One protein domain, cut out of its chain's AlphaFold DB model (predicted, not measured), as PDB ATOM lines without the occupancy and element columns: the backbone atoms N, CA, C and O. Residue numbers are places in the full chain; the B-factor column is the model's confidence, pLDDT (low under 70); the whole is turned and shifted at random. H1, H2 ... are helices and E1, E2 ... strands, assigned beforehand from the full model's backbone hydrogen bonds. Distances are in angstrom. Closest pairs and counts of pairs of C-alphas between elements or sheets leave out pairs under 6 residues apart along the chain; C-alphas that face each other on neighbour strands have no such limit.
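What this domain is: This is residues 10 to 65 of the 67 residues of an uncharacterized protein of Desulfovibrio sp. A2 (UniProt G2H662). A small two-stranded hairpin, E1 and E2, makes the middle of this domain, with H1 at one end of the long axis and H3 toward the other, while H2 and H4 touch each other beside the hairpin. A long stretch with no named element, residues 10 to 21, leads into H1. The printed part has 56 residues, with four named helices and two named strands in the order H1 E1 E2 H2 H3 H4; the sheet, E1 - E2, is antiparallel, and the class is mixed, helices and strands. The whole is compact, with a radius of gyration of the C-alphas of 10.6 A and spans of 31 by 22 by 18 A.

How they stand to each other: Start at residue 10 and pass residues 10 to 21 to reach H1, residues 22 to 28, joined by a tight link to E1, residues 29 to 32. After two more residues, E2, residues 35 to 38, comes back antiparallel at 148 degrees, and the two form a hairpin. Look there for N 30 and O 37, 2.8 A apart, and N 37 and O 30, also 2.8 A, both within hydrogen-bond range. Next comes H2, residues 39 to 43; it is close to but not clearly touching H1, the closest C-alphas being those of Glu 28 and Leu 39, 6.1 A apart. H3, residues 47 to 53, is apart from H1, E2 and H2. H4, residues 55 to 63, touches H2, with the closest C-alphas, those of Ala 42 and Ile 62, 6.7 A apart. H3 and H4 are close but not clearly touching, about perpendicular at 86 degrees; their closest C-alphas, those of Leu 50 and Leu 58, are 7.3 A apart. The closest C-alphas of E1 and H4 are those of Arg 30 and Ile 61, 7.9 A apart. Every O i to N i+4 pair is within hydrogen-bond range in H2, H3 and H4, and 2 of 3 are in H1.

Where its parts are: Find C-alpha 22 at (5.400, -5.507, 34.620); from there H1 runs 10.0 A to C-alpha 28. E1 covers 9.8 A and E2 10.1 A, ending at C-alpha 38, (17.443, -8.927, 28.325). H2 is 6.0 A long and H3 9.9 A. H4, the longest helix, runs 12.1 A to C-alpha 63 at (23.052, -15.009, 39.225).

The domain as a whole: The two C-alphas farthest apart are those of Ser 21 and Ala 51, 31.3 A. The printed part has no cut, and the five links between named elements are tight. The mean pLDDT of the printed part is 84.6, and no printed residue is under 70.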
ATOM      1  N   THR A  10      12.479  -1.697  25.946       90.69
ATOM      2  CA  THR A  10      13.351  -2.252  24.917       90.69
ATOM      3  C   THR A  10      14.718  -2.529  25.512       90.69
ATOM      4  O   THR A  10      15.256  -1.688  26.229       90.69
ATOM      5  N   CYS A  11      15.303  -3.688  25.210       90.50
ATOM      6  CA  CYS A  11      16.694  -3.929  25.571       90.50
ATOM      7  C   CYS A  11      17.590  -2.945  24.814       90.50
ATOM      8  O   CYS A  11      17.522  -2.881  23.583       90.50
ATOM      9  N   THR A  12      18.458  -2.230  25.533       88.44
ATOM     10  CA  THR A  12      19.378  -1.243  24.954       88.44
ATOM     11  C   THR A  12      20.286  -1.874  23.886       88.44
ATOM     12  O   THR A  12      20.635  -1.222  22.906       88.44
ATOM     13  N   PHE A  13      20.636  -3.158  24.031       86.06
ATOM     14  CA  PHE A  13      21.651  -3.816  23.200       86.06
ATOM     15  C   PHE A  13      21.102  -4.501  21.956       86.06
ATOM     16  O   PHE A  13      21.597  -4.269  20.856       86.06
ATOM     17  N   CYS A  14      20.089  -5.357  22.105       89.31
ATOM     18  CA  CYS A  14      19.510  -6.061  20.959       89.31
ATOM     19  C   CYS A  14      18.305  -5.340  20.344       89.31
ATOM     20  O   CYS A  14      17.833  -5.756  19.287       89.31
ATOM     21  N   GLY A  15      17.770  -4.304  21.001       88.31
ATOM     22  CA  GLY A  15      16.572  -3.596  20.546       88.31
ATOM     23  C   GLY A  15      15.294  -4.436  20.602       88.31
ATOM     24  O   GLY A  15      14.283  -4.054  20.017       88.31
ATOM     25  N   ARG A  16      15.308  -5.584  21.292       88.62
ATOM     26  CA  ARG A  16      14.108  -6.403  21.482       88.62
ATOM     27  C   ARG A  16      13.149  -5.684  22.432       88.62
ATOM     28  O   ARG A  16      13.552  -5.302  23.530       88.62
ATOM     29  N   SER A  17      11.907  -5.498  21.994       87.38
ATOM     30  CA  SER A  17      10.820  -4.916  22.783       87.38
ATOM     31  C   SER A  17      10.109  -5.976  23.612       87.38
ATOM     32  O   SER A  17       9.880  -7.087  23.133       87.38
ATOM     33  N   PHE A  18       9.737  -5.599  24.829       84.12
ATOM     34  CA  PHE A  18       8.985  -6.414  25.766       84.12
ATOM     35  C   PHE A  18       7.739  -5.623  26.178       84.12
ATOM     36  O   PHE A  18       7.816  -4.663  26.943       84.12
ATOM     37  N   ASP A  19       6.597  -6.001  25.610       77.06
ATOM     38  CA  ASP A  19       5.267  -5.399  25.806       77.06
ATOM     39  C   ASP A  19       4.386  -6.192  26.799       77.06
ATOM     40  O   ASP A  19       3.155  -6.128  26.769       77.06
ATOM     41  N   ALA A  20       5.020  -6.962  27.685       74.06
ATOM     42  CA  ALA A  20       4.352  -7.833  28.648       74.06
ATOM     43  C   ALA A  20       3.907  -7.095  29.931       74.06
ATOM     44  O   ALA A  20       4.135  -5.896  30.099       74.06
ATOM     45  N   SER A  21       3.248  -7.809  30.858       82.75
ATOM     46  CA  SER A  21       2.949  -7.241  32.181       82.75
ATOM     47  C   SER A  21       4.245  -6.853  32.912       82.75
ATOM     48  O   SER A  21       5.289  -7.444  32.625       82.75
ATOM     49  N   PRO A  22       4.206  -5.917  33.879       76.81
ATOM     50  CA  PRO A  22       5.400  -5.507  34.620       76.81
ATOM     51  C   PRO A  22       6.152  -6.699  35.223       76.81
ATOM     52  O   PRO A  22       7.371  -6.773  35.123       76.81
ATOM     53  N   GLU A  23       5.425  -7.689  35.758       79.88
ATOM     54  CA  GLU A  23       6.044  -8.880  36.352       79.88
ATOM     55  C   GLU A  23       6.724  -9.775  35.307       79.88
ATOM     56  O   GLU A  23       7.725 -10.426  35.594       79.88
ATOM     57  N   GLN A  24       6.183  -9.851  34.088       81.69
ATOM     58  CA  GLN A  24       6.822 -10.587  32.997       81.69
ATOM     59  C   GLN A  24       8.037  -9.828  32.466       81.69
ATOM     60  O   GLN A  24       9.078 -10.435  32.225       81.69
ATOM     61  N   GLN A  25       7.921  -8.507  32.353       83.25
ATOM     62  CA  GLN A  25       9.003  -7.641  31.918       83.25
ATOM     63  C   GLN A  25      10.214  -7.767  32.848       83.25
ATOM     64  O   GLN A  25      11.310  -7.989  32.353       83.25
ATOM     65  N   GLU A  26      10.032  -7.728  34.171       81.69
ATOM     66  CA  GLU A  26      11.131  -7.896  35.139       81.69
ATOM     67  C   GLU A  26      11.827  -9.266  35.049       81.69
ATOM     68  O   GLU A  26      12.995  -9.396  35.420       81.69
ATOM     69  N   ARG A  27      11.126 -10.300  34.560       84.44
ATOM     70  CA  ARG A  27      11.694 -11.645  34.362       84.44
ATOM     71  C   ARG A  27      12.484 -11.763  33.069       84.44
ATOM     72  O   ARG A  27      13.408 -12.570  32.997       84.44
ATOM     73  N   GLU A  28      12.110 -11.012  32.044       87.12
ATOM     74  CA  GLU A  28      12.788 -11.048  30.749       87.12
ATOM     75  C   GLU A  28      13.878  -9.984  30.630       87.12
ATOM     76  O   GLU A  28      14.826 -10.157  29.856       87.12
ATOM     77  N   LEU A  29      13.757  -8.904  31.401       89.50
ATOM     78  CA  LEU A  29      14.525  -7.690  31.238       89.50
ATOM     79  C   LEU A  29      14.830  -7.046  32.599       89.50
ATOM     80  O   LEU A  29      13.939  -6.762  33.398       89.50
ATOM     81  N   ARG A  30      16.114  -6.801  32.856       87.69
ATOM     82  CA  ARG A  30      16.614  -6.159  34.075       87.69
ATOM     83  C   ARG A  30      17.229  -4.809  33.752       87.69
ATOM     84  O   ARG A  30      17.924  -4.654  32.749       87.69
ATOM     85  N   THR A  31      16.981  -3.842  34.626       86.56
ATOM     86  CA  THR A  31      17.593  -2.517  34.537       86.56
ATOM     87  C   THR A  31      18.879  -2.489  35.351       86.56
ATOM     88  O   THR A  31      18.882  -2.850  36.529       86.56
ATOM     89  N   LEU A  32      19.965  -2.031  34.738       84.56
ATOM     90  CA  LEU A  32      21.271  -1.887  35.364       84.56
ATOM     91  C   LEU A  32      21.926  -0.606  34.861       84.56
ATOM     92  O   LEU A  32      22.148  -0.458  33.669       84.56
ATOM     93  N   CYS A  33      22.246   0.320  35.769       80.00
ATOM     94  CA  CYS A  33      22.852   1.610  35.404       80.00
ATOM     95  C   CYS A  33      22.095   2.344  34.283       80.00
ATOM     96  O   CYS A  33      22.695   2.744  33.296       80.00
ATOM     97  N   ASP A  34      20.774   2.484  34.446       83.50
ATOM     98  CA  ASP A  34      19.864   3.156  33.504       83.50
ATOM     99  C   ASP A  34      19.676   2.450  32.146       83.50
ATOM    100  O   ASP A  34      18.824   2.856  31.355       83.50
ATOM    101  N   ASP A  35      20.383   1.341  31.912       85.94
ATOM    102  CA  ASP A  35      20.247   0.503  30.728       85.94
ATOM    103  C   ASP A  35      19.397  -0.741  30.977       85.94
ATOM    104  O   ASP A  35      19.333  -1.288  32.078       85.94
ATOM    105  N   HIS A  36      18.751  -1.207  29.912       88.88
ATOM    106  CA  HIS A  36      17.839  -2.339  29.926       88.88
ATOM    107  C   HIS A  36      18.478  -3.549  29.248       88.88
ATOM    108  O   HIS A  36      18.774  -3.534  28.048       88.88
ATOM    109  N   PHE A  37      18.642  -4.634  29.993       88.75
ATOM    110  CA  PHE A  37      19.285  -5.855  29.524       88.75
ATOM    111  C   PHE A  37      18.268  -6.979  29.489       88.75
ATOM    112  O   PHE A  37      17.656  -7.275  30.510       88.75
ATOM    113  N   CYS A  38      18.096  -7.625  28.337       90.62
ATOM    114  CA  CYS A  38      17.443  -8.927  28.325       90.62
ATOM    115  C   CYS A  38      18.408 -10.008  28.818       90.62
ATOM    116  O   CYS A  38      19.627  -9.828  28.753       90.62
ATOM    117  N   LEU A  39      17.862 -11.142  29.257       87.12
ATOM    118  CA  LEU A  39      18.664 -12.258  29.761       87.12
ATOM    119  C   LEU A  39      19.732 -12.708  28.753       87.12
ATOM    120  O   LEU A  39      20.886 -12.880  29.124       87.12
ATOM    121  N   ASP A  40      19.376 -12.833  27.472       88.56
ATOM    122  CA  ASP A  40      20.330 -13.222  26.428       88.56
ATOM    123  C   ASP A  40      21.493 -12.227  26.313       88.56
ATOM    124  O   ASP A  40      22.650 -12.631  26.253       88.56
ATOM    125  N   CYS A  41      21.209 -10.920  26.309       88.56
ATOM    126  CA  CYS A  41      22.247  -9.891  26.224       88.56
ATOM    127  C   CYS A  41      23.074  -9.780  27.502       88.56
ATOM    128  O   CYS A  41      24.243  -9.430  27.411       88.56
ATOM    129  N   ALA A  42      22.496 -10.067  28.668       85.88
ATOM    130  CA  ALA A  42      23.256 -10.151  29.905       85.88
ATOM    131  C   ALA A  42      24.205 -11.362  29.866       85.88
ATOM    132  O   ALA A  42      25.405 -11.208  30.064       85.88
ATOM    133  N   CYS A  43      23.708 -12.546  29.499       84.69
ATOM    134  CA  CYS A  43      24.507 -13.772  29.398       84.69
ATOM    135  C   CYS A  43      25.596 -13.712  28.315       84.69
ATOM    136  O   CYS A  43      26.660 -14.309  28.469       84.69
ATOM    137  N   HIS A  44      25.330 -13.013  27.213       84.38
ATOM    138  CA  HIS A  44      26.251 -12.852  26.086       84.38
ATOM    139  C   HIS A  44      26.851 -11.451  26.010       84.38
ATOM    140  O   HIS A  44      27.206 -11.004  24.916       84.38
ATOM    141  N   ALA A  45      26.923 -10.742  27.137       77.44
ATOM    142  CA  ALA A  45      27.353  -9.357  27.132       77.44
ATOM    143  C   ALA A  45      28.716  -9.203  26.456       77.44
ATOM    144  O   ALA A  45      29.694  -9.865  26.806       77.44
ATOM    145  N   ASP A  46      28.752  -8.323  25.456       78.88
ATOM    146  CA  ASP A  46      29.970  -7.995  24.734       78.88
ATOM    147  C   ASP A  46      31.014  -7.428  25.719       78.88
ATOM    148  O   ASP A  46      30.644  -6.734  26.673       78.88
ATOM    149  N   PRO A  47      32.321  -7.668  25.515       78.31
ATOM    150  CA  PRO A  47      33.370  -7.094  26.357       78.31
ATOM    151  C   PRO A  47      33.269  -5.572  26.530       78.31
ATOM    152  O   PRO A  47      33.654  -5.046  27.575       78.31
ATOM    153  N   ALA A  48      32.721  -4.854  25.545       77.62
ATOM    154  CA  ALA A  48      32.442  -3.427  25.662       77.62
ATOM    155  C   ALA A  48      31.367  -3.116  26.721       77.62
ATOM    156  O   ALA A  48      31.480  -2.123  27.434       77.62
ATOM    157  N   ILE A  49      30.357  -3.976  26.865       76.12
ATOM    158  CA  ILE A  49      29.321  -3.873  27.903       76.12
ATOM    159  C   ILE A  49      29.939  -4.125  29.270       76.12
ATOM    160  O   ILE A  49      29.742  -3.332  30.187       76.12
ATOM    161  N   LEU A  50      30.743  -5.186  29.388       80.62
ATOM    162  CA  LEU A  50      31.459  -5.511  30.623       80.62
ATOM    163  C   LEU A  50      32.375  -4.360  31.060       80.62
ATOM    164  O   LEU A  50      32.481  -4.084  32.251       80.62
ATOM    165  N   ALA A  51      32.985  -3.646  30.110       81.12
ATOM    166  CA  ALA A  51      33.825  -2.488  30.399       81.12
ATOM    167  C   ALA A  51      33.045  -1.266  30.923       81.12
ATOM    168  O   ALA A  51      33.600  -0.490  31.698       81.12
ATOM    169  N   VAL A  52      31.783  -1.079  30.514       79.81
ATOM    170  CA  VAL A  52      30.935   0.045  30.964       79.81
ATOM    171  C   VAL A  52      30.214  -0.287  32.270       79.81
ATOM    172  O   VAL A  52      30.202   0.510  33.205       79.81
ATOM    173  N   VAL A  53      29.607  -1.467  32.326       81.62
ATOM    174  CA  VAL A  53      28.757  -1.914  33.433       81.62
ATOM    175  C   VAL A  53      29.589  -2.449  34.600       81.62
ATOM    176  O   VAL A  53      29.238  -2.249  35.767       81.62
ATOM    177  N   GLY A  54      30.708  -3.097  34.283       85.62
ATOM    178  CA  GLY A  54      31.486  -3.908  35.206       85.62
ATOM    179  C   GLY A  54      31.017  -5.361  35.193       85.62
ATOM    180  O   GLY A  54      29.835  -5.646  35.382       85.62
ATOM    181  N   GLU A  55      31.966  -6.277  35.005       85.31
ATOM    182  CA  GLU A  55      31.722  -7.724  34.978       85.31
ATOM    183  C   GLU A  55      31.026  -8.220  36.251       85.31
ATOM    184  O   GLU A  55      29.995  -8.875  36.167       85.31
ATOM    185  N   ASP A  56      31.524  -7.814  37.420       87.00
ATOM    186  CA  ASP A  56      31.013  -8.234  38.732       87.00
ATOM    187  C   ASP A  56      29.517  -7.911  38.913       87.00
ATOM    188  O   ASP A  56      28.723  -8.747  39.327       87.00
ATOM    189  N   ARG A  57      29.099  -6.711  38.487       86.19
ATOM    190  CA  ARG A  57      27.707  -6.248  38.605       86.19
ATOM    191  C   ARG A  57      26.781  -6.950  37.626       86.19
ATOM    192  O   ARG A  57      25.612  -7.170  37.936       86.19
ATOM    193  N   LEU A  58      27.285  -7.253  36.434       85.00
ATOM    194  CA  LEU A  58      26.514  -7.987  35.447       85.00
ATOM    195  C   LEU A  58      26.330  -9.446  35.886       85.00
ATOM    196  O   LEU A  58      25.221  -9.965  35.793       85.00
ATOM    197  N   LEU A  59      27.388 -10.073  36.404       86.50
ATOM    198  CA  LEU A  59      27.335 -11.426  36.955       86.50
ATOM    199  C   LEU A  59      26.364 -11.513  38.132       86.50
ATOM    200  O   LEU A  59      25.500 -12.383  38.113       86.50
ATOM    201  N   ASP A  60      26.422 -10.574  39.079       88.00
ATOM    202  CA  ASP A  60      25.502 -10.531  40.223       88.00
ATOM    203  C   ASP A  60      24.029 -10.497  39.775       88.00
ATOM    204  O   ASP A  60      23.180 -11.213  40.309       88.00
ATOM    205  N   ILE A  61      23.723  -9.740  38.718       86.12
ATOM    206  CA  ILE A  61      22.370  -9.678  38.153       86.12
ATOM    207  C   ILE A  61      21.975 -10.964  37.428       86.12
ATOM    208  O   ILE A  61      20.819 -11.371  37.528       86.12
ATOM    209  N   ILE A  62      22.893 -11.607  36.703       86.75
ATOM    210  CA  ILE A  62      22.630 -12.893  36.039       86.75
ATOM    211  C   ILE A  62      22.384 -13.990  37.082       86.75
ATOM    212  O   ILE A  62      21.445 -14.775  36.940       86.75
ATOM    213  N   GLU A  63      23.187 -14.032  38.142       88.50
ATOM    214  CA  GLU A  63      23.052 -15.009  39.225       88.50
ATOM    215  C   GLU A  63      21.738 -14.829  39.993       88.50
ATOM    216  O   GLU A  63      21.057 -15.810  40.297       88.50
ATOM    217  N   ASN A  64      21.331 -13.580  40.232       87.44
ATOM    218  CA  ASN A  64      20.101 -13.242  40.947       87.44
ATOM    219  C   ASN A  64      18.927 -12.911  40.008       87.44
ATOM    220  O   ASN A  64      17.954 -12.273  40.423       87.44
ATOM    221  N   TRP A  65      18.978 -13.340  38.740       85.38
ATOM    222  CA  TRP A  65      18.031 -12.889  37.713       85.38
ATOM    223  C   TRP A  65      16.568 -13.147  38.091       85.38
ATOM    224  O   TRP A  65      15.702 -12.284  37.904       85.38
TER     225      TRP A  65